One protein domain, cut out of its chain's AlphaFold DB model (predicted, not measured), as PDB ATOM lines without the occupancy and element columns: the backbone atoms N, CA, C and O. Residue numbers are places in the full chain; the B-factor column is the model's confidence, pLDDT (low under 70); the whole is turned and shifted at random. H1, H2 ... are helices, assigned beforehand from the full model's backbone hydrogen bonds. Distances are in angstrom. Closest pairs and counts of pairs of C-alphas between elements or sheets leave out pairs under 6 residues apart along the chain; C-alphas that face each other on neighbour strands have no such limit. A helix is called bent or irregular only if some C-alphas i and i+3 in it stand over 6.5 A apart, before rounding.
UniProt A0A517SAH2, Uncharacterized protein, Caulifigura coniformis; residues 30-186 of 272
ATOM      1  N   ALA A  30      41.273 -25.322 -28.595       97.81
ATOM      2  CA  ALA A  30      42.150 -24.246 -29.055       97.81
ATOM      3  C   ALA A  30      43.637 -24.607 -28.937       97.81
ATOM      4  O   ALA A  30      44.393 -24.421 -29.886       97.81
ATOM      5  N   THR A  31      44.050 -25.197 -27.812       97.38
ATOM      6  CA  THR A  31      45.430 -25.657 -27.616       97.38
ATOM      7  C   THR A  31      45.777 -26.781 -28.588       97.38
ATOM      8  O   THR A  31      46.829 -26.752 -29.215       97.38
ATOM      9  N   THR A  32      44.876 -27.752 -28.769       97.62
ATOM     10  CA  THR A  32      45.067 -28.853 -29.725       97.62
ATOM     11  C   THR A  32      45.194 -28.350 -31.166       97.62
ATOM     12  O   THR A  32      46.102 -28.765 -31.879       97.62
ATOM     13  N   ALA A  33      44.327 -27.431 -31.593       98.31
ATOM     14  CA  ALA A  33      44.384 -26.832 -32.923       98.31
ATOM     15  C   ALA A  33      45.672 -26.019 -33.131       98.31
ATOM     16  O   ALA A  33      46.316 -26.160 -34.169       98.31
ATOM     17  N   ALA A  34      46.087 -25.228 -32.136       97.94
ATOM     18  CA  ALA A  34      47.334 -24.468 -32.190       97.94
ATOM     19  C   ALA A  34      48.559 -25.383 -32.356       97.94
ATOM     20  O   ALA A  34      49.413 -25.108 -33.192       97.94
ATOM     21  N   GLU A  35      48.620 -26.507 -31.635       97.25
ATOM     22  CA  GLU A  35      49.697 -27.496 -31.792       97.25
ATOM     23  C   GLU A  35      49.730 -28.134 -33.188       97.25
ATOM     24  O   GLU A  35      50.805 -28.436 -33.702       97.25
ATOM     25  N   LEU A  36      48.575 -28.350 -33.822       98.06
ATOM     26  CA  LEU A  36      48.515 -28.896 -35.183       98.06
ATOM     27  C   LEU A  36      48.955 -27.876 -36.241       98.06
ATOM     28  O   LEU A  36      49.524 -28.262 -37.264       98.06
ATOM     29  N   LEU A  37      48.711 -26.589 -35.990       97.94
ATOM     30  CA  LEU A  37      49.064 -25.482 -36.883       97.94
ATOM     31  C   LEU A  37      50.470 -24.911 -36.651       97.94
ATOM     32  O   LEU A  37      50.888 -24.021 -37.396       97.94
ATOM     33  N   ASP A  38      51.183 -25.414 -35.644       97.75
ATOM     34  CA  ASP A  38      52.563 -25.058 -35.332       97.75
ATOM     35  C   ASP A  38      53.530 -25.772 -36.289       97.75
ATOM     36  O   ASP A  38      53.765 -26.983 -36.209       97.75
ATOM     37  N   ASP A  39      54.097 -25.002 -37.219       95.81
ATOM     38  CA  ASP A  39      54.996 -25.514 -38.253       95.81
ATOM     39  C   ASP A  39      56.367 -25.939 -37.720       95.81
ATOM     40  O   ASP A  39      57.055 -26.711 -38.389       95.81
ATOM     41  N   ALA A  40      56.733 -25.533 -36.499       97.62
ATOM     42  CA  ALA A  40      57.959 -25.990 -35.852       97.62
ATOM     43  C   ALA A  40      57.853 -27.437 -35.342       97.62
ATOM     44  O   ALA A  40      58.870 -28.075 -35.056       97.62
ATOM     45  N   ARG A  41      56.638 -27.992 -35.228       97.19
ATOM     46  CA  ARG A  41      56.434 -29.371 -34.769       97.19
ATOM     47  C   ARG A  41      56.624 -30.373 -35.895       97.19
ATOM     48  O   ARG A  41      56.180 -30.176 -37.028       97.19
ATOM     49  N   SER A  42      57.216 -31.519 -35.568       97.56
ATOM     50  CA  SER A  42      57.336 -32.616 -36.528       97.56
ATOM     51  C   SER A  42      55.963 -33.159 -36.930       97.56
ATOM     52  O   SER A  42      54.958 -32.984 -36.228       97.56
ATOM     53  N   ALA A  43      55.912 -33.833 -38.078       97.00
ATOM     54  CA  ALA A  43      54.679 -34.455 -38.530       97.00
ATOM     55  C   ALA A  43      54.205 -35.557 -37.567       97.00
ATOM     56  O   ALA A  43      53.009 -35.664 -37.313       97.00
ATOM     57  N   ASP A  44      55.133 -36.315 -36.980       97.44
ATOM     58  CA  ASP A  44      54.824 -37.407 -36.051       97.44
ATOM     59  C   ASP A  44      54.168 -36.905 -34.764       97.44
ATOM     60  O   ASP A  44      53.166 -37.467 -34.323       97.44
ATOM     61  N   VAL A  45      54.668 -35.799 -34.201       96.94
ATOM     62  CA  VAL A  45      54.063 -35.172 -33.015       96.94
ATOM     63  C   VAL A  45      52.639 -34.722 -33.324       96.94
ATOM     64  O   VAL A  45      51.720 -35.004 -32.558       96.94
ATOM     65  N   ARG A  46      52.434 -34.058 -34.464       98.12
ATOM     66  CA  ARG A  46      51.106 -33.591 -34.879       98.12
ATOM     67  C   ARG A  46      50.155 -34.763 -35.163       98.12
ATOM     68  O   ARG A  46      49.008 -34.726 -34.734       98.12
ATOM     69  N   ASN A  47      50.629 -35.846 -35.780       97.56
ATOM     70  CA  ASN A  47      49.836 -37.065 -35.976       97.56
ATOM     71  C   ASN A  47      49.438 -37.717 -34.642       97.56
ATOM     72  O   ASN A  47      48.282 -38.097 -34.475       97.56
ATOM     73  N   ALA A  48      50.346 -37.785 -33.664       96.94
ATOM     74  CA  ALA A  48      50.026 -38.301 -32.333       96.94
ATOM     75  C   ALA A  48      48.941 -37.463 -31.633       96.94
ATOM     76  O   ALA A  48      48.079 -38.011 -30.946       96.94
ATOM     77  N   VAL A  49      48.928 -36.140 -31.848       97.19
ATOM     78  CA  VAL A  49      47.849 -35.266 -31.360       97.19
ATOM     79  C   VAL A  49      46.502 -35.631 -31.996       97.19
ATOM     80  O   VAL A  49      45.499 -35.663 -31.284       97.19
ATOM     81  N   ILE A  50      46.463 -35.945 -33.295       97.38
ATOM     82  CA  ILE A  50      45.235 -36.378 -33.987       97.38
ATOM     83  C   ILE A  50      44.718 -37.696 -33.400       97.38
ATOM     84  O   ILE A  50      43.544 -37.785 -33.035       97.38
ATOM     85  N   GLU A  51      45.589 -38.697 -33.258       96.06
ATOM     86  CA  GLU A  51      45.215 -40.016 -32.728       96.06
ATOM     87  C   GLU A  51      44.773 -39.964 -31.260       96.06
ATOM     88  O   GLU A  51      43.905 -40.729 -30.845       96.06
ATOM     89  N   ALA A  52      45.298 -39.019 -30.477       95.94
ATOM     90  CA  ALA A  52      44.893 -38.803 -29.089       95.94
ATOM     91  C   ALA A  52      43.547 -38.063 -28.929       95.94
ATOM     92  O   ALA A  52      43.050 -37.949 -27.808       95.94
ATOM     93  N   ASN A  53      42.956 -37.535 -30.009       96.19
ATOM     94  CA  ASN A  53      41.708 -36.758 -29.970       96.19
ATOM     95  C   ASN A  53      40.657 -37.251 -30.991       96.19
ATOM     96  O   ASN A  53      40.107 -36.440 -31.747       96.19
ATOM     97  N   PRO A  54      40.347 -38.560 -31.047       94.31
ATOM     98  CA  PRO A  54      39.526 -39.116 -32.118       94.31
ATOM     99  C   PRO A  54      38.102 -38.542 -32.129       94.31
ATOM    100  O   PRO A  54      37.572 -38.227 -33.191       94.31
ATOM    101  N   ASP A  55      37.514 -38.325 -30.955       95.00
ATOM    102  CA  ASP A  55      36.145 -37.847 -30.746       95.00
ATOM    103  C   ASP A  55      35.968 -36.330 -30.926       95.00
ATOM    104  O   ASP A  55      34.854 -35.818 -30.840       95.00
ATOM    105  N   ARG A  56      37.051 -35.592 -31.202       97.06
ATOM    106  CA  ARG A  56      37.046 -34.119 -31.290       97.06
ATOM    107  C   ARG A  56      37.368 -33.590 -32.680       97.06
ATOM    108  O   ARG A  56      37.550 -32.385 -32.831       97.06
ATOM    109  N   ALA A  57      37.417 -34.456 -33.693       97.94
ATOM    110  CA  ALA A  57      37.811 -34.091 -35.054       97.94
ATOM    111  C   ALA A  57      37.036 -32.877 -35.602       97.94
ATOM    112  O   ALA A  57      37.659 -31.924 -36.064       97.94
ATOM    113  N   GLY A  58      35.702 -32.862 -35.481       98.38
ATOM    114  CA  GLY A  58      34.878 -31.733 -35.932       98.38
ATOM    115  C   GLY A  58      35.189 -30.423 -35.201       98.38
ATOM    116  O   GLY A  58      35.369 -29.389 -35.839       98.38
ATOM    117  N   ALA A  59      35.345 -30.469 -33.874       98.56
ATOM    118  CA  ALA A  59      35.685 -29.288 -33.080       98.56
ATOM    119  C   ALA A  59      37.097 -28.763 -33.395       98.56
ATOM    120  O   ALA A  59      37.296 -27.556 -33.505       98.56
ATOM    121  N   ILE A  60      38.067 -29.665 -33.572       98.75
ATOM    122  CA  ILE A  60      39.443 -29.319 -33.945       98.75
ATOM    123  C   ILE A  60      39.472 -28.672 -35.329       98.75
ATOM    124  O   ILE A  60      40.080 -27.619 -35.478       98.75
ATOM    125  N   VAL A  61      38.788 -29.245 -36.326       98.75
ATOM    126  CA  VAL A  61      38.717 -28.663 -37.675       98.75
ATOM    127  C   VAL A  61      38.047 -27.292 -37.654       98.75
ATOM    128  O   VAL A  61      38.582 -26.358 -38.247       98.75
ATOM    129  N   ALA A  62      36.935 -27.137 -36.926       98.56
ATOM    130  CA  ALA A  62      36.280 -25.840 -36.771       98.56
ATOM    131  C   ALA A  62      37.241 -24.792 -36.191       98.56
ATOM    132  O   ALA A  62      37.317 -23.676 -36.699       98.56
ATOM    133  N   GLU A  63      38.006 -25.155 -35.161       98.69
ATOM    134  CA  GLU A  63      38.999 -24.278 -34.540       98.69
ATOM    135  C   GLU A  63      40.162 -23.953 -35.485       98.69
ATOM    136  O   GLU A  63      40.532 -22.791 -35.627       98.69
ATOM    137  N   MET A  64      40.695 -24.951 -36.194       98.62
ATOM    138  CA  MET A  64      41.749 -24.757 -37.192       98.62
ATOM    139  C   MET A  64      41.289 -23.881 -38.362       98.62
ATOM    140  O   MET A  64      42.114 -23.211 -38.975       98.62
ATOM    141  N   ALA A  65      39.992 -23.853 -38.676       98.06
ATOM    142  CA  ALA A  65      39.431 -23.006 -39.723       98.06
ATOM    143  C   ALA A  65      39.161 -21.555 -39.271       98.06
ATOM    144  O   ALA A  65      38.965 -20.671 -40.113       98.06
ATOM    145  N   LYS A  66      39.162 -21.270 -37.958       97.38
ATOM    146  CA  LYS A  66      38.890 -19.919 -37.444       97.38
ATOM    147  C   LYS A  66      39.923 -18.916 -37.944       97.38
ATOM    148  O   LYS A  66      41.129 -19.143 -37.884       97.38
ATOM    149  N   GLY A  67      39.434 -17.766 -38.401       94.38
ATOM    150  CA  GLY A  67      40.283 -16.650 -38.808       94.38
ATOM    151  C   GLY A  67      40.968 -16.801 -40.168       94.38
ATOM    152  O   GLY A  67      41.692 -15.887 -40.535       94.38
ATOM    153  N   ILE A  68      40.721 -17.874 -40.942       95.75
ATOM    154  CA  ILE A  68      41.243 -17.988 -42.322       95.75
ATOM    155  C   ILE A  68      40.767 -16.807 -43.192       95.75
ATOM    156  O   ILE A  68      41.507 -16.300 -44.027       95.75
ATOM    157  N   GLY A  69      39.531 -16.328 -42.997       90.75
ATOM    158  CA  GLY A  69      39.043 -15.133 -43.695       90.75
ATOM    159  C   GLY A  69      39.094 -15.284 -45.220       90.75
ATOM    160  O   GLY A  69      38.654 -16.299 -45.745       90.75
ATOM    161  N   ASN A  70      39.595 -14.280 -45.936       91.19
ATOM    162  CA  ASN A  70      39.840 -14.355 -47.383       91.19
ATOM    163  C   ASN A  70      41.344 -14.426 -47.683       91.19
ATOM    164  O   ASN A  70      41.780 -13.822 -48.655       91.19
ATOM    165  N   ASP A  71      42.124 -15.099 -46.832       96.00
ATOM    166  CA  ASP A  71      43.563 -15.301 -47.012       96.00
ATOM    167  C   ASP A  71      43.827 -16.694 -47.615       96.00
ATOM    168  O   ASP A  71      43.809 -17.694 -46.888       96.00
ATOM    169  N   PRO A  72      44.061 -16.799 -48.940       94.19
ATOM    170  CA  PRO A  72      44.308 -18.087 -49.574       94.19
ATOM    171  C   PRO A  72      45.635 -18.696 -49.117       94.19
ATOM    172  O   PRO A  72      45.740 -19.914 -49.021       94.19
ATOM    173  N   ALA A  73      46.649 -17.876 -48.816       96.44
ATOM    174  CA  ALA A  73      47.946 -18.384 -48.385       96.44
ATOM    175  C   ALA A  73      47.816 -19.100 -47.036       96.44
ATOM    176  O   ALA A  73      48.315 -20.217 -46.878       96.44
ATOM    177  N   GLU A  74      47.079 -18.504 -46.099       97.81
ATOM    178  CA  GLU A  74      46.804 -19.135 -44.813       97.81
ATOM    179  C   GLU A  74      45.885 -20.356 -44.954       97.81
ATOM    180  O   GLU A  74      46.143 -21.388 -44.335       97.81
ATOM    181  N   GLU A  75      44.854 -20.294 -45.804       98.00
ATOM    182  CA  GLU A  75      44.002 -21.453 -46.095       98.00
ATOM    183  C   GLU A  75      44.843 -22.653 -46.563       98.00
ATOM    184  O   GLU A  75      44.771 -23.740 -45.980       98.00
ATOM    185  N   TYR A  76      45.722 -22.434 -47.542       97.56
ATOM    186  CA  TYR A  76      46.593 -23.471 -48.089       97.56
ATOM    187  C   TYR A  76      47.688 -23.936 -47.129       97.56
ATOM    188  O   TYR A  76      48.060 -25.112 -47.170       97.56
ATOM    189  N   ARG A  77      48.153 -23.084 -46.207       97.81
ATOM    190  CA  ARG A  77      49.055 -23.508 -45.126       97.81
ATOM    191  C   ARG A  77      48.370 -24.491 -44.171       97.81
ATOM    192  O   ARG A  77      48.989 -25.462 -43.736       97.81
ATOM    193  N   ARG A  78      47.084 -24.279 -43.856       98.50
ATOM    194  CA  ARG A  78      46.326 -25.106 -42.893       98.50
ATOM    195  C   ARG A  78      45.741 -26.387 -43.493       98.50
ATOM    196  O   ARG A  78      45.616 -27.385 -42.775       98.50
ATOM    197  N   ILE A  79      45.404 -26.378 -44.785       98.38
ATOM    198  CA  ILE A  79      44.762 -27.493 -45.505       98.38
ATOM    199  C   ILE A  79      45.404 -28.865 -45.228       98.38
ATOM    200  O   ILE A  79      44.660 -29.781 -44.871       98.38
ATOM    201  N   PRO A  80      46.739 -29.056 -45.303       98.19
ATOM    202  CA  PRO A  80      47.341 -30.376 -45.101       98.19
ATOM    203  C   PRO A  80      47.040 -30.989 -43.729       98.19
ATOM    204  O   PRO A  80      46.885 -32.205 -43.611       98.19
ATOM    205  N   TRP A  81      46.940 -30.166 -42.684       98.56
ATOM    206  CA  TRP A  81      46.652 -30.632 -41.328       98.56
ATOM    207  C   TRP A  81      45.160 -30.792 -41.073       98.56
ATOM    208  O   TRP A  81      44.766 -31.786 -40.467       98.56
ATOM    209  N   ILE A  82      44.336 -29.887 -41.606       98.69
ATOM    210  CA  ILE A  82      42.874 -30.037 -41.617       98.69
ATOM    211  C   ILE A  82      42.489 -31.365 -42.288       98.69
ATOM    212  O   ILE A  82      41.726 -32.152 -41.725       98.69
ATOM    213  N   TRP A  83      43.086 -31.659 -43.446       98.62
ATOM    214  CA  TRP A  83      42.898 -32.916 -44.163       98.62
ATOM    215  C   TRP A  83      43.290 -34.133 -43.323       98.62
ATOM    216  O   TRP A  83      42.526 -35.093 -43.251       98.62
ATOM    217  N   ARG A  84      44.452 -34.104 -42.651       98.69
ATOM    218  CA  ARG A  84      44.908 -35.218 -41.801       98.69
ATOM    219  C   ARG A  84      43.932 -35.516 -40.665       98.69
ATOM    220  O   ARG A  84      43.643 -36.686 -40.420       98.69
ATOM    221  N   VAL A  85      43.390 -34.485 -40.010       98.75
ATOM    222  CA  VAL A  85      42.350 -34.668 -38.982       98.75
ATOM    223  C   VAL A  85      41.106 -35.315 -39.596       98.75
ATOM    224  O   VAL A  85      40.585 -36.301 -39.067       98.75
ATOM    225  N   ALA A  86      40.658 -34.792 -40.738       98.81
ATOM    226  CA  ALA A  86      39.444 -35.242 -41.404       98.81
ATOM    227  C   ALA A  86      39.543 -36.686 -41.925       98.81
ATOM    228  O   ALA A  86      38.635 -37.481 -41.691       98.81
ATOM    229  N   VAL A  87      40.645 -37.063 -42.581       98.62
ATOM    230  CA  VAL A  87      40.832 -38.420 -43.123       98.62
ATOM    231  C   VAL A  87      41.022 -39.458 -42.018       98.62
ATOM    232  O   VAL A  87      40.583 -40.597 -42.177       98.62
ATOM    233  N   ALA A  88      41.618 -39.090 -40.877       98.56
ATOM    234  CA  ALA A  88      41.702 -39.976 -39.716       98.56
ATOM    235  C   ALA A  88      40.303 -40.290 -39.155       98.56
ATOM    236  O   ALA A  88      39.981 -41.455 -38.921       98.56
ATOM    237  N   ALA A  89      39.438 -39.277 -39.020       98.62
ATOM    238  CA  ALA A  89      38.036 -39.479 -38.645       98.62
ATOM    239  C   ALA A  89      37.270 -40.296 -39.701       98.62
ATOM    240  O   ALA A  89      36.564 -41.245 -39.360       98.62
ATOM    241  N   GLY A  90      37.484 -39.986 -40.982       98.56
ATOM    242  CA  GLY A  90      36.966 -40.725 -42.131       98.56
ATOM    243  C   GLY A  90      37.254 -42.225 -42.069       98.56
ATOM    244  O   GLY A  90      36.332 -43.032 -42.151       98.56
ATOM    245  N   LYS A  91      38.519 -42.602 -41.852       98.56
ATOM    246  CA  LYS A  91      38.961 -44.004 -41.750       98.56
ATOM    247  C   LYS A  91      38.373 -44.747 -40.552       98.56
ATOM    248  O   LYS A  91      38.143 -45.948 -40.645       98.56
ATOM    249  N   ARG A  92      38.137 -44.054 -39.432       98.38
ATOM    250  CA  ARG A  92      37.437 -44.638 -38.276       98.38
ATOM    251  C   ARG A  92      35.969 -44.913 -38.583       98.38
ATOM    252  O   ARG A  92      35.390 -45.814 -37.987       98.38
ATOM    253  N   ASN A  93      35.388 -44.150 -39.510       98.31
ATOM    254  CA  ASN A  93      34.011 -44.287 -39.966       98.31
ATOM    255  C   ASN A  93      32.997 -44.313 -38.805       98.31
ATOM    256  O   ASN A  93      32.007 -45.039 -38.852       98.31
ATOM    257  N   ASP A  94      33.233 -43.529 -37.751       98.31
ATOM    258  CA  ASP A  94      32.312 -43.388 -36.621       98.31
ATOM    259  C   ASP A  94      31.217 -42.357 -36.939       98.31
ATOM    260  O   ASP A  94      31.509 -41.248 -37.386       98.31
ATOM    261  N   ALA A  95      29.947 -42.711 -36.725       97.81
ATOM    262  CA  ALA A  95      28.827 -41.886 -37.190       97.81
ATOM    263  C   ALA A  95      28.773 -40.520 -36.488       97.81
ATOM    264  O   ALA A  95      28.514 -39.510 -37.142       97.81
ATOM    265  N   ALA A  96      29.047 -40.480 -35.181       97.50
ATOM    266  CA  ALA A  96      29.011 -39.247 -34.402       97.50
ATOM    267  C   ALA A  96      30.178 -38.321 -34.774       97.50
ATOM    268  O   ALA A  96      29.966 -37.129 -35.001       97.50
ATOM    269  N   GLN A  97      31.390 -38.870 -34.921       97.81
ATOM    270  CA  GLN A  97      32.557 -38.113 -35.385       97.81
ATOM    271  C   GLN A  97      32.345 -37.527 -36.780       97.81
ATOM    272  O   GLN A  97      32.635 -36.350 -37.001       97.81
ATOM    273  N   LEU A  98      31.837 -38.328 -37.722       98.69
ATOM    274  CA  LEU A  98      31.599 -37.863 -39.085       98.69
ATOM    275  C   LEU A  98      30.482 -36.824 -39.148       98.69
ATOM    276  O   LEU A  98      30.645 -35.833 -39.858       98.69
ATOM    277  N   LYS A  99      29.402 -36.983 -38.368       98.62
ATOM    278  CA  LYS A  99      28.348 -35.964 -38.271       98.62
ATOM    279  C   LYS A  99      28.916 -34.632 -37.779       98.62
ATOM    280  O   LYS A  99      28.756 -33.624 -38.462       98.62
ATOM    281  N   ALA A 100      29.649 -34.639 -36.663       98.44
ATOM    282  CA  ALA A 100      30.261 -33.432 -36.107       98.44
ATOM    283  C   ALA A 100      31.254 -32.774 -37.083       98.44
ATOM    284  O   ALA A 100      31.343 -31.550 -37.173       98.44
ATOM    285  N   LEU A 101      32.005 -33.581 -37.839       98.38
ATOM    286  CA  LEU A 101      32.919 -33.083 -38.864       98.38
ATOM    287  C   LEU A 101      32.167 -32.433 -40.036       98.38
ATOM    288  O   LEU A 101      32.556 -31.353 -40.481       98.38
ATOM    289  N   MET A 102      31.077 -33.043 -40.511       98.69
ATOM    290  CA  MET A 102      30.212 -32.458 -41.544       98.69
ATOM    291  C   MET A 102      29.560 -31.152 -41.075       98.69
ATOM    292  O   MET A 102      29.575 -30.165 -41.810       98.69
ATOM    293  N   GLU A 103      29.043 -31.106 -39.846       98.44
ATOM    294  CA  GLU A 103      28.456 -29.898 -39.251       98.44
ATOM    295  C   GLU A 103      29.453 -28.735 -39.197       98.44
ATOM    296  O   GLU A 103      29.087 -27.602 -39.526       98.44
ATOM    297  N   ALA A 104      30.706 -29.027 -38.840       98.19
ATOM    298  CA  ALA A 104      31.793 -28.055 -38.774       98.19
ATOM    299  C   ALA A 104      32.260 -27.554 -40.149       98.19
ATOM    300  O   ALA A 104      32.773 -26.441 -40.245       98.19
ATOM    301  N   SER A 105      32.110 -28.365 -41.201       98.25
ATOM    302  CA  SER A 105      32.869 -28.169 -42.447       98.25
ATOM    303  C   SER A 105      32.014 -27.849 -43.660       98.25
ATOM    304  O   SER A 105      32.526 -27.307 -44.634       98.25
ATOM    305  N   LEU A 106      30.717 -28.148 -43.637       98.44
ATOM    306  CA  LEU A 106      29.844 -27.749 -44.734       98.44
ATOM    307  C   LEU A 106      29.697 -26.213 -44.783       98.44
ATOM    308  O   LEU A 106      29.666 -25.568 -43.732       98.44
ATOM    309  N   PRO A 107      29.580 -25.601 -45.971       97.44
ATOM    310  CA  PRO A 107      29.222 -24.187 -46.086       97.44
ATOM    311  C   PRO A 107      27.880 -23.903 -45.399       97.44
ATOM    312  O   PRO A 107      27.032 -24.798 -45.286       97.44
ATOM    313  N   GLN A 108      27.689 -22.674 -44.915       93.56
ATOM    314  CA  GLN A 108      26.350 -22.225 -44.529       93.56
ATOM    315  C   GLN A 108      25.492 -22.002 -45.779       93.56
ATOM    316  O   GLN A 108      25.993 -21.962 -46.910       93.56
ATOM    317  N   ASP A 109      24.183 -21.867 -45.580       85.69
ATOM    318  CA  ASP A 109      23.240 -21.648 -46.674       85.69
ATOM    319  C   ASP A 109      23.631 -20.389 -47.472       85.69
ATOM    320  O   ASP A 109      23.776 -19.297 -46.926       85.69
ATOM    321  N   GLY A 110      23.836 -20.555 -48.782       86.56
ATOM    322  CA  GLY A 110      24.220 -19.472 -49.693       86.56
ATOM    323  C   GLY A 110      25.716 -19.135 -49.732       86.56
ATOM    324  O   GLY A 110      26.141 -18.430 -50.648       86.56
ATOM    325  N   GLU A 111      26.538 -19.663 -48.822       93.69
ATOM    326  CA  GLU A 111      27.983 -19.416 -48.838       93.69
ATOM    327  C   GLU A 111      28.694 -20.191 -49.955       93.69
ATOM    328  O   GLU A 111      28.255 -21.257 -50.392       93.69
ATOM    329  N   ARG A 112      29.837 -19.675 -50.422       95.19
ATOM    330  CA  ARG A 112      30.702 -20.429 -51.339       95.19
ATOM    331  C   ARG A 112      31.277 -21.665 -50.640       95.19
ATOM    332  O   ARG A 112      31.601 -21.605 -49.457       95.19
ATOM    333  N   LEU A 113      31.476 -22.744 -51.396       97.69
ATOM    334  CA  LEU A 113      32.306 -23.860 -50.949       97.69
ATOM    335  C   LEU A 113      33.770 -23.410 -50.980       97.69
ATOM    336  O   LEU A 113      34.279 -23.066 -52.045       97.69
ATOM    337  N   ARG A 114      34.416 -23.364 -49.816       97.69
ATOM    338  CA  ARG A 114      35.840 -23.038 -49.680       97.69
ATOM    339  C   ARG A 114      36.711 -24.268 -49.905       97.69
ATOM    340  O   ARG A 114      36.251 -25.404 -49.781       97.69
ATOM    341  N   ASP A 115      37.986 -24.033 -50.161       98.38
ATOM    342  CA  ASP A 115      38.930 -25.070 -50.550       98.38
ATOM    343  C   ASP A 115      39.156 -26.042 -49.390       98.38
ATOM    344  O   ASP A 115      39.034 -27.255 -49.567       98.38
ATOM    345  N   TRP A 116      39.356 -25.530 -48.168       98.50
ATOM    346  CA  TRP A 116      39.499 -26.394 -46.991       98.50
ATOM    347  C   TRP A 116      38.241 -27.232 -46.721       98.50
ATOM    348  O   TRP A 116      38.345 -28.361 -46.243       98.50
ATOM    349  N   GLN A 117      37.052 -26.719 -47.056       98.75
ATOM    350  CA  GLN A 117      35.793 -27.447 -46.880       98.75
ATOM    351  C   GLN A 117      35.700 -28.609 -47.867       98.75
ATOM    352  O   GLN A 117      35.351 -29.720 -47.471       98.75
ATOM    353  N   ALA A 118      36.060 -28.382 -49.134       98.62
ATOM    354  CA  ALA A 118      36.132 -29.450 -50.126       98.62
ATOM    355  C   ALA A 118      37.137 -30.530 -49.708       98.62
ATOM    356  O   ALA A 118      36.824 -31.715 -49.787       98.62
ATOM    357  N   VAL A 119      38.287 -30.133 -49.160       98.56
ATOM    358  CA  VAL A 119      39.301 -31.066 -48.652       98.56
ATOM    359  C   VAL A 119      38.782 -31.905 -47.479       98.56
ATOM    360  O   VAL A 119      39.004 -33.116 -47.435       98.56
ATOM    361  N   VAL A 120      38.056 -31.305 -46.530       98.81
ATOM    362  CA  VAL A 120      37.456 -32.067 -45.422       98.81
ATOM    363  C   VAL A 120      36.405 -33.043 -45.941       98.81
ATOM    364  O   VAL A 120      36.407 -34.210 -45.548       98.81
ATOM    365  N   ILE A 121      35.512 -32.593 -46.818       98.81
ATOM    366  CA  ILE A 121      34.377 -33.398 -47.265       98.81
ATOM    367  C   ILE A 121      34.802 -34.465 -48.285       98.81
ATOM    368  O   ILE A 121      34.554 -35.649 -48.069       98.81
ATOM    369  N   GLY A 122      35.469 -34.074 -49.370       98.69
ATOM    370  CA  GLY A 122      35.969 -34.973 -50.411       98.69
ATOM    371  C   GLY A 122      37.133 -35.840 -49.939       98.69
ATOM    372  O   GLY A 122      37.055 -37.073 -49.977       98.69
ATOM    373  N   GLY A 123      38.198 -35.202 -49.460       98.06
ATOM    374  CA  GLY A 123      39.458 -35.863 -49.115       98.06
ATOM    375  C   GLY A 123      39.475 -36.529 -47.744       98.06
ATOM    376  O   GLY A 123      40.232 -37.486 -47.539       98.06
ATOM    377  N   GLY A 124      38.649 -36.041 -46.817       98.62
ATOM    378  CA  GLY A 124      38.523 -36.554 -45.457       98.62
ATOM    379  C   GLY A 124      37.358 -37.525 -45.283       98.62
ATOM    380  O   GLY A 124      37.582 -38.709 -45.041       98.62
ATOM    381  N   VAL A 125      36.120 -37.038 -45.418       98.81
ATOM    382  CA  VAL A 125      34.897 -37.815 -45.151       98.81
ATOM    383  C   VAL A 125      34.659 -38.868 -46.233       98.81
ATOM    384  O   VAL A 125      34.701 -40.056 -45.930       98.81
ATOM    385  N   ILE A 126      34.451 -38.465 -47.492       98.81
ATOM    386  CA  ILE A 126      34.120 -39.388 -48.593       98.81
ATOM    387  C   ILE A 126      35.255 -40.395 -48.796       98.81
ATOM    388  O   ILE A 126      35.046 -41.605 -48.712       98.81
ATOM    389  N   ASN A 127      36.473 -39.896 -49.010       98.75
ATOM    390  CA  ASN A 127      37.641 -40.749 -49.196       98.75
ATOM    391  C   ASN A 127      37.905 -41.639 -47.975       98.75
ATOM    392  O   ASN A 127      38.171 -42.824 -48.137       98.75
ATOM    393  N   GLY A 128      37.798 -41.109 -46.756       98.56
ATOM    394  CA  GLY A 128      38.013 -41.896 -45.545       98.56
ATOM    395  C   GLY A 128      37.005 -43.034 -45.374       98.56
ATOM    396  O   GLY A 128      37.419 -44.142 -45.041       98.56
ATOM    397  N   ILE A 129      35.722 -42.807 -45.683       98.75
ATOM    398  CA  ILE A 129      34.697 -43.865 -45.684       98.75
ATOM    399  C   ILE A 129      35.053 -44.958 -46.704       98.75
ATOM    400  O   ILE A 129      34.991 -46.147 -46.383       98.75
ATOM    401  N   THR A 130      35.490 -44.570 -47.905       98.31
ATOM    402  CA  THR A 130      35.946 -45.521 -48.931       98.31
ATOM    403  C   THR A 130      37.188 -46.293 -48.485       98.31
ATOM    404  O   THR A 130      37.254 -47.505 -48.681       98.31
ATOM    405  N   LEU A 131      38.146 -45.637 -47.824       97.81
ATOM    406  CA  LEU A 131      39.326 -46.286 -47.242       97.81
ATOM    407  C   LEU A 131      38.969 -47.242 -46.093       97.81
ATOM    408  O   LEU A 131      39.697 -48.204 -45.865       97.81
ATOM    409  N   ALA A 132      37.850 -47.012 -45.405       97.94
ATOM    410  CA  ALA A 132      37.283 -47.932 -44.421       97.94
ATOM    411  C   ALA A 132      36.491 -49.095 -45.063       97.94
ATOM    412  O   ALA A 132      35.907 -49.909 -44.351       97.94
ATOM    413  N   GLY A 133      36.440 -49.176 -46.399       96.12
ATOM    414  CA  GLY A 133      35.748 -50.226 -47.153       96.12
ATOM    415  C   GLY A 133      34.238 -50.017 -47.318       96.12
ATOM    416  O   GLY A 133      33.573 -50.827 -47.962       96.12
ATOM    417  N   ALA A 134      33.675 -48.929 -46.785       97.12
ATOM    418  CA  ALA A 134      32.239 -48.661 -46.818       97.12
ATOM    419  C   ALA A 134      31.834 -47.788 -48.013       97.12
ATOM    420  O   ALA A 134      32.625 -46.996 -48.530       97.12
ATOM    421  N   TRP A 135      30.601 -47.960 -48.502       97.12
ATOM    422  CA  TRP A 135      30.052 -47.141 -49.590       97.12
ATOM    423  C   TRP A 135      29.673 -45.761 -49.058       97.12
ATOM    424  O   TRP A 135      28.834 -45.677 -48.154       97.12
ATOM    425  N   PRO A 136      30.259 -44.675 -49.587       98.25
ATOM    426  CA  PRO A 136      30.091 -43.375 -48.963       98.25
ATOM    427  C   PRO A 136      28.685 -42.799 -49.171       98.25
ATOM    428  O   PRO A 136      28.194 -42.144 -48.262       98.25
ATOM    429  N   GLY A 137      27.987 -43.124 -50.270       97.19
ATOM    430  CA  GLY A 137      26.570 -42.773 -50.500       97.19
ATOM    431  C   GLY A 137      25.644 -43.156 -49.337       97.19
ATOM    432  O   GLY A 137      25.228 -42.277 -48.578       97.19
ATOM    433  N   PRO A 138      25.358 -44.457 -49.141       97.62
ATOM    434  CA  PRO A 138      24.506 -44.921 -48.046       97.62
ATOM    435  C   PRO A 138      25.007 -44.489 -46.664       97.62
ATOM    436  O   PRO A 138      24.211 -44.189 -45.774       97.62
ATOM    437  N   ARG A 139      26.332 -44.426 -46.474       98.44
ATOM    438  CA  ARG A 139      26.918 -44.037 -45.190       98.44
ATOM    439  C   ARG A 139      26.660 -42.569 -44.853       98.44
ATOM    440  O   ARG A 139      26.298 -42.276 -43.718       98.44
ATOM    441  N   ILE A 140      26.816 -41.660 -45.812       98.50
ATOM    442  CA  ILE A 140      26.525 -40.235 -45.624       98.50
ATOM    443  C   ILE A 140      25.034 -40.022 -45.355       98.50
ATOM    444  O   ILE A 140      24.690 -39.285 -44.436       98.50
ATOM    445  N   GLU A 141      24.148 -40.717 -46.073       98.00
ATOM    446  CA  GLU A 141      22.705 -40.643 -45.808       98.00
ATOM    447  C   GLU A 141      22.353 -41.097 -44.383       98.00
ATOM    448  O   GLU A 141      21.556 -40.446 -43.705       98.00
ATOM    449  N   GLN A 142      23.004 -42.153 -43.883       98.31
ATOM    450  CA  GLN A 142      22.859 -42.590 -42.492       98.31
ATOM    451  C   GLN A 142      23.352 -41.535 -41.487       98.31
ATOM    452  O   GLN A 142      22.713 -41.333 -40.457       98.31
ATOM    453  N   ILE A 143      24.488 -40.885 -41.762       98.44
ATOM    454  CA  ILE A 143      25.078 -39.853 -40.891       98.44
ATOM    455  C   ILE A 143      24.180 -38.613 -40.824       98.44
ATOM    456  O   ILE A 143      23.980 -38.053 -39.745       98.44
ATOM    457  N   ILE A 144      23.624 -38.193 -41.966       98.38
ATOM    458  CA  ILE A 144      22.689 -37.065 -42.043       98.38
ATOM    459  C   ILE A 144      21.378 -37.414 -41.327       98.38
ATOM    460  O   ILE A 144      20.860 -36.604 -40.555       98.38
ATOM    461  N   GLY A 145      20.842 -38.619 -41.543       97.56
ATOM    462  CA  GLY A 145      19.601 -39.066 -40.911       97.56
ATOM    463  C   GLY A 145      18.436 -38.110 -41.199       97.56
ATOM    464  O   GLY A 145      18.207 -37.722 -42.342       97.56
ATOM    465  N   SER A 146      17.696 -37.705 -40.168       97.69
ATOM    466  CA  SER A 146      16.566 -36.767 -40.281       97.69
ATOM    467  C   SER A 146      16.951 -35.285 -40.145       97.69
ATOM    468  O   SER A 146      16.080 -34.429 -40.004       97.69
ATOM    469  N   ASP A 147      18.246 -34.958 -40.156       98.25
ATOM    470  CA  ASP A 147      18.724 -33.586 -39.994       98.25
ATOM    471  C   ASP A 147      18.563 -32.775 -41.289       98.25
ATOM    472  O   ASP A 147      19.437 -32.748 -42.159       98.25
ATOM    473  N   GLU A 148      17.419 -32.108 -41.430       97.81
ATOM    474  CA  GLU A 148      17.090 -31.331 -42.629       97.81
ATOM    475  C   GLU A 148      18.035 -30.146 -42.866       97.81
ATOM    476  O   GLU A 148      18.282 -29.773 -44.014       97.81
ATOM    477  N   ALA A 149      18.585 -29.546 -41.807       97.06
ATOM    478  CA  ALA A 149      19.536 -28.446 -41.951       97.06
ATOM    479  C   ALA A 149      20.861 -28.954 -42.527       97.06
ATOM    480  O   ALA A 149      21.367 -28.408 -43.513       97.06
ATOM    481  N   LEU A 150      21.386 -30.048 -41.972       98.12
ATOM    482  CA  LEU A 150      22.597 -30.682 -42.480       98.12
ATOM    483  C   LEU A 150      22.400 -31.213 -43.906       98.12
ATOM    484  O   LEU A 150      23.268 -31.025 -44.759       98.12
ATOM    485  N   ARG A 151      21.232 -31.797 -44.200       97.94
ATOM    486  CA  ARG A 151      20.858 -32.275 -45.539       97.94
ATOM    487  C   ARG A 151      20.869 -31.159 -46.583       97.94
ATOM    488  O   ARG A 151      21.359 -31.376 -47.693       97.94
ATOM    489  N   ARG A 152      20.349 -29.970 -46.259       97.75
ATOM    490  CA  ARG A 152      20.391 -28.810 -47.170       97.75
ATOM    491  C   ARG A 152      21.821 -28.352 -47.434       97.75
ATOM    492  O   ARG A 152      22.198 -28.223 -48.597       97.75
ATOM    493  N   ARG A 153      22.630 -28.194 -46.383       98.38
ATOM    494  CA  ARG A 153      24.043 -27.796 -46.503       98.38
ATOM    495  C   ARG A 153      24.864 -28.814 -47.297       98.38
ATOM    496  O   ARG A 153      25.678 -28.430 -48.131       98.38
ATOM    497  N   TRP A 154      24.601 -30.108 -47.104       98.12
ATOM    498  CA  TRP A 154      25.185 -31.190 -47.897       98.12
ATOM    499  C   TRP A 154      24.848 -31.053 -49.386       98.12
ATOM    500  O   TRP A 154      25.755 -31.000 -50.216       98.12
ATOM    501  N   LYS A 155      23.556 -30.920 -49.722       96.94
ATOM    502  CA  LYS A 155      23.090 -30.730 -51.107       96.94
ATOM    503  C   LYS A 155      23.716 -29.496 -51.757       96.94
ATOM    504  O   LYS A 155      24.144 -29.556 -52.908       96.94
ATOM    505  N   TRP A 156      23.807 -28.396 -51.017       97.19
ATOM    506  CA  TRP A 156      24.457 -27.180 -51.492       97.19
ATOM    507  C   TRP A 156      25.948 -27.405 -51.779       97.19
ATOM    508  O   TRP A 156      26.429 -27.063 -52.859       97.19
ATOM    509  N   ALA A 157      26.676 -28.048 -50.862       98.19
ATOM    510  CA  ALA A 157      28.102 -28.320 -51.023       98.19
ATOM    511  C   ALA A 157      28.405 -29.182 -52.260       98.19
ATOM    512  O   ALA A 157      29.285 -28.832 -53.050       98.19
ATOM    513  N   ILE A 158      27.657 -30.270 -52.479       97.38
ATOM    514  CA  ILE A 158      27.870 -31.135 -53.652       97.38
ATOM    515  C   ILE A 158      27.548 -30.403 -54.963       97.38
ATOM    516  O   ILE A 158      28.278 -30.566 -55.938       97.38
ATOM    517  N   GLN A 159      26.549 -29.513 -54.988       96.31
ATOM    518  CA  GLN A 159      26.265 -28.676 -56.163       96.31
ATOM    519  C   GLN A 159      27.419 -27.719 -56.479       96.31
ATOM    520  O   GLN A 159      27.778 -27.543 -57.643       96.31
ATOM    521  N   LYS A 160      28.035 -27.113 -55.456       97.62
ATOM    522  CA  LYS A 160      29.171 -26.194 -55.643       97.62
ATOM    523  C   LYS A 160      30.467 -26.895 -56.030       97.62
ATOM    524  O   LYS A 160      31.277 -26.300 -56.737       97.62
ATOM    525  N   SER A 161      30.638 -28.158 -55.646       98.00
ATOM    526  CA  SER A 161      31.850 -28.919 -55.967       98.00
ATOM    527  C   SER A 161      32.108 -29.070 -57.473       98.00
ATOM    528  O   SER A 161      33.261 -29.117 -57.889       98.00
ATOM    529  N   ALA A 162      31.065 -29.048 -58.312       95.75
ATOM    530  CA  ALA A 162      31.222 -29.133 -59.763       95.75
ATOM    531  C   ALA A 162      31.946 -27.924 -60.367       95.75
ATOM    532  O   ALA A 162      32.761 -28.108 -61.267       95.75
ATOM    533  N   GLY A 163      31.668 -26.716 -59.863       96.50
ATOM    534  CA  GLY A 163      32.394 -25.512 -60.270       96.50
ATOM    535  C   GLY A 163      33.819 -25.510 -59.724       96.50
ATOM    536  O   GLY A 163      34.755 -25.234 -60.464       96.50
ATOM    537  N   LEU A 164      33.993 -25.913 -58.460       97.62
ATOM    538  CA  LEU A 164      35.307 -25.971 -57.820       97.62
ATOM    539  C   LEU A 164      36.261 -26.958 -58.514       97.62
ATOM    540  O   LEU A 164      37.447 -26.682 -58.631       97.62
ATOM    541  N   ALA A 165      35.754 -28.090 -59.012       98.06
ATOM    542  CA  ALA A 165      36.552 -29.064 -59.759       98.06
ATOM    543  C   ALA A 165      37.126 -28.497 -61.073       98.06
ATOM    544  O   ALA A 165      38.217 -28.900 -61.482       98.06
ATOM    545  N   ASP A 166      36.420 -27.568 -61.721       97.38
ATOM    546  CA  ASP A 166      36.825 -26.962 -62.996       97.38
ATOM    547  C   ASP A 166      37.638 -25.675 -62.835       97.38
ATOM    548  O   ASP A 166      38.259 -25.231 -63.797       97.38
ATOM    549  N   ASP A 167      37.647 -25.078 -61.647       97.75
ATOM    550  CA  ASP A 167      38.351 -23.828 -61.397       97.75
ATOM    551  C   ASP A 167      39.871 -24.045 -61.418       97.75
ATOM    552  O   ASP A 167      40.460 -24.595 -60.489       97.75
ATOM    553  N   GLU A 168      40.532 -23.618 -62.493       97.00
ATOM    554  CA  GLU A 168      41.981 -23.771 -62.654       97.00
ATOM    555  C   GLU A 168      42.808 -22.886 -61.717       97.00
ATOM    556  O   GLU A 168      44.003 -23.142 -61.556       97.00
ATOM    557  N   SER A 169      42.193 -21.890 -61.068       95.81
ATOM    558  CA  SER A 169      42.854 -21.097 -60.028       95.81
ATOM    559  C   SER A 169      42.978 -21.852 -58.699       95.81
ATOM    560  O   SER A 169      43.821 -21.510 -57.868       95.81
ATOM    561  N   VAL A 170      42.187 -22.915 -58.520       96.75
ATOM    562  CA  VAL A 170      42.211 -23.789 -57.346       96.75
ATOM    563  C   VAL A 170      43.262 -24.884 -57.530       96.75
ATOM    564  O   VAL A 170      43.450 -25.441 -58.617       96.75
ATOM    565  N   THR A 171      43.964 -25.237 -56.451       96.75
ATOM    566  CA  THR A 171      45.001 -26.277 -56.529       96.75
ATOM    567  C   THR A 171      44.421 -27.633 -56.939       96.75
ATOM    568  O   THR A 171      43.281 -27.986 -56.630       96.75
ATOM    569  N   ARG A 172      45.238 -28.448 -57.615       97.62
ATOM    570  CA  ARG A 172      44.810 -29.761 -58.123       97.62
ATOM    571  C   ARG A 172      44.323 -30.704 -57.023       97.62
ATOM    572  O   ARG A 172      43.368 -31.430 -57.271       97.62
ATOM    573  N   GLY A 173      44.918 -30.656 -55.830       97.50
ATOM    574  CA  GLY A 173      44.483 -31.453 -54.680       97.50
ATOM    575  C   GLY A 173      43.056 -31.111 -54.242       97.50
ATOM    576  O   GLY A 173      42.206 -31.992 -54.146       97.50
ATOM    577  N   THR A 174      42.738 -29.823 -54.096       98.31
ATOM    578  CA  THR A 174      41.367 -29.388 -53.785       98.31
ATOM    579  C   THR A 174      40.388 -29.760 -54.905       98.31
ATOM    580  O   THR A 174      39.282 -30.229 -54.638       98.31
ATOM    581  N   ARG A 175      40.791 -29.608 -56.175       98.69
ATOM    582  CA  ARG A 175      39.973 -30.027 -57.329       98.69
ATOM    583  C   ARG A 175      39.733 -31.540 -57.342       98.69
ATOM    584  O   ARG A 175      38.628 -31.974 -57.654       98.69
ATOM    585  N   TYR A 176      40.733 -32.341 -56.972       98.62
ATOM    586  CA  TYR A 176      40.596 -33.784 -56.764       98.62
ATOM    587  C   TYR A 176      39.524 -34.095 -55.713       98.62
ATOM    588  O   TYR A 176      38.642 -34.918 -55.964       98.62
ATOM    589  N   ASP A 177      39.543 -33.402 -54.576       98.69
ATOM    590  CA  ASP A 177      38.554 -33.605 -53.515       98.69
ATOM    591  C   ASP A 177      37.147 -33.172 -53.955       98.69
ATOM    592  O   ASP A 177      36.165 -33.875 -53.702       98.69
ATOM    593  N   ALA A 178      37.044 -32.080 -54.716       98.75
ATOM    594  CA  ALA A 178      35.797 -31.643 -55.335       98.75
ATOM    595  C   ALA A 178      35.241 -32.683 -56.328       98.75
ATOM    596  O   ALA A 178      34.034 -32.939 -56.341       98.75
ATOM    597  N   LEU A 179      36.100 -33.356 -57.106       98.69
ATOM    598  CA  LEU A 179      35.680 -34.447 -57.996       98.69
ATOM    599  C   LEU A 179      35.059 -35.622 -57.228       98.69
ATOM    600  O   LEU A 179      34.118 -36.245 -57.713       98.69
ATOM    601  N   ARG A 180      35.526 -35.915 -56.013       98.56
ATOM    602  CA  ARG A 180      34.895 -36.951 -55.182       98.56
ATOM    603  C   ARG A 180      33.498 -36.549 -54.716       98.56
ATOM    604  O   ARG A 180      32.620 -37.400 -54.610       98.56
ATOM    605  N   MET A 181      33.277 -35.259 -54.465       98.69
ATOM    606  CA  MET A 181      31.978 -34.730 -54.039       98.69
ATOM    607  C   MET A 181      30.932 -34.743 -55.161       98.69
ATOM    608  O   MET A 181      29.770 -35.051 -54.895       98.69
ATOM    609  N   ILE A 182      31.311 -34.468 -56.417       96.94
ATOM    610  CA  ILE A 182      30.333 -34.437 -57.523       96.94
ATOM    611  C   ILE A 182      29.669 -35.792 -57.785       96.94
ATOM    612  O   ILE A 182      28.574 -35.812 -58.339       96.94
ATOM    613  N   ALA A 183      30.277 -36.909 -57.361       95.12
ATOM    614  CA  ALA A 183      29.686 -38.246 -57.482       95.12
ATOM    615  C   ALA A 183      28.285 -38.329 -56.848       95.12
ATOM    616  O   ALA A 183      27.424 -39.076 -57.305       95.12
ATOM    617  N   PHE A 184      28.028 -37.517 -55.825       97.75
ATOM    618  CA  PHE A 184      26.770 -37.505 -55.081       97.75
ATOM    619  C   PHE A 184      25.671 -36.683 -55.761       97.75
ATOM    620  O   PHE A 184      24.533 -36.686 -55.300       97.75
ATOM    621  N   LEU A 185      25.975 -36.015 -56.880       96.81
ATOM    622  CA  LEU A 185      24.954 -35.466 -57.773       96.81
ATOM    623  C   LEU A 185      24.254 -36.566 -58.589       96.81
ATOM    624  O   LEU A 185      23.213 -36.304 -59.187       96.81
ATOM    625  N   GLY A 186      24.807 -37.783 -58.613       96.56
ATOM    626  CA  GLY A 186      24.324 -38.880 -59.441       96.56
ATOM    627  C   GLY A 186      24.793 -38.773 -60.895       96.56
ATOM    628  O   GLY A 186      25.128 -37.695 -61.397       96.56
TER     629      GLY A 186
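AT A GLANCE: This is residues 30 to 186 of the 272 residues of an uncharacterized protein of Caulifigura coniformis (UniProt A0A517SAH2). Start at the long helix H4: with H3, H5 and H6 it makes a four-helix up-and-down bundle, each helix running against the one before it. The hairpin of H1 and H2 packs on one side of this bundle; on the other side H9 crosses H6, H8 folds against H9, and H7 sits across H5. The printed part has 157 residues with nine named helices, H1 to H9 in chain order, and no named strand; its class is all helix. It is compact, with a radius of gyration of the C-alphas of 14.5 A and spans of 43 by 34 by 25 A.

IN THESE COORDINATES: Find C-alpha 72 at (44.308, -18.087, -49.574); from there H4 runs 29.7 A to residue 92, with a kink of 41 degrees near residue 79. Before it come H1, residues 30 to 37, beginning at C-alpha 30 (42.150, -24.246, -29.055), H2, residues 43 to 51, and H3, residues 54 to 65. H3 and H4 are irregular: C-alphas 55 and 58 are 8.1 A apart, and C-alphas 77 and 80 are 7.1 A apart. After H4 look for H5, residues 95 to 105, H6, residues 115 to 131 and 21.5 A long, and H7, residues 136 to 144. H8, residues 148 to 166, spans 28.7 A with a kink of 26 degrees near residue 160; H9, residues 172 to 185, spans 20.7 A and ends at C-alpha 185 (24.954, -35.466, -57.773).

HOW THE PARTS SIT: H4 is the hub, touching H1, H2, H3, H5 and H6. Look at Gly 90 and Gly 128, the closest C-alphas of H4 and H6, 3.8 A apart; the two run the same way at a shallow tilt of 21 degrees. H3 and H4 form a hairpin, closest at C-alphas 61 and 82, 5.9 A. H3 touches H5 at C-alphas 58 and 101, 3.8 A. Residues 84 to 88 alone of H4 touch H2, closest at C-alphas 85 and 50, 6.0 A. H9 touches H6 at C-alphas 177 and 122, 4.3 A, at a steep tilt of 65 degrees. Residues 158 to 166 alone of H8 touch H9, closest at C-alphas 165 and 175, 4.3 A. H7 touches H5 at C-alphas 143 and 95, 5.6 A, about perpendicular at 85 degrees. H4 and H9 are apart. In H1, H2, H5 and H7 every O i to N i+4 pair is within hydrogen-bond range; H3 has 6 of 8, H4 15 of 17, H6 11 of 13, H8 12 of 15 and H9 7 of 10.

THE WHOLE: The two C-alphas farthest apart are those of Ala 40 and Gly 186, 43.1 A. The printed part has no cut and no long link. Its mean pLDDT is 97.5, and no printed residue is under 70.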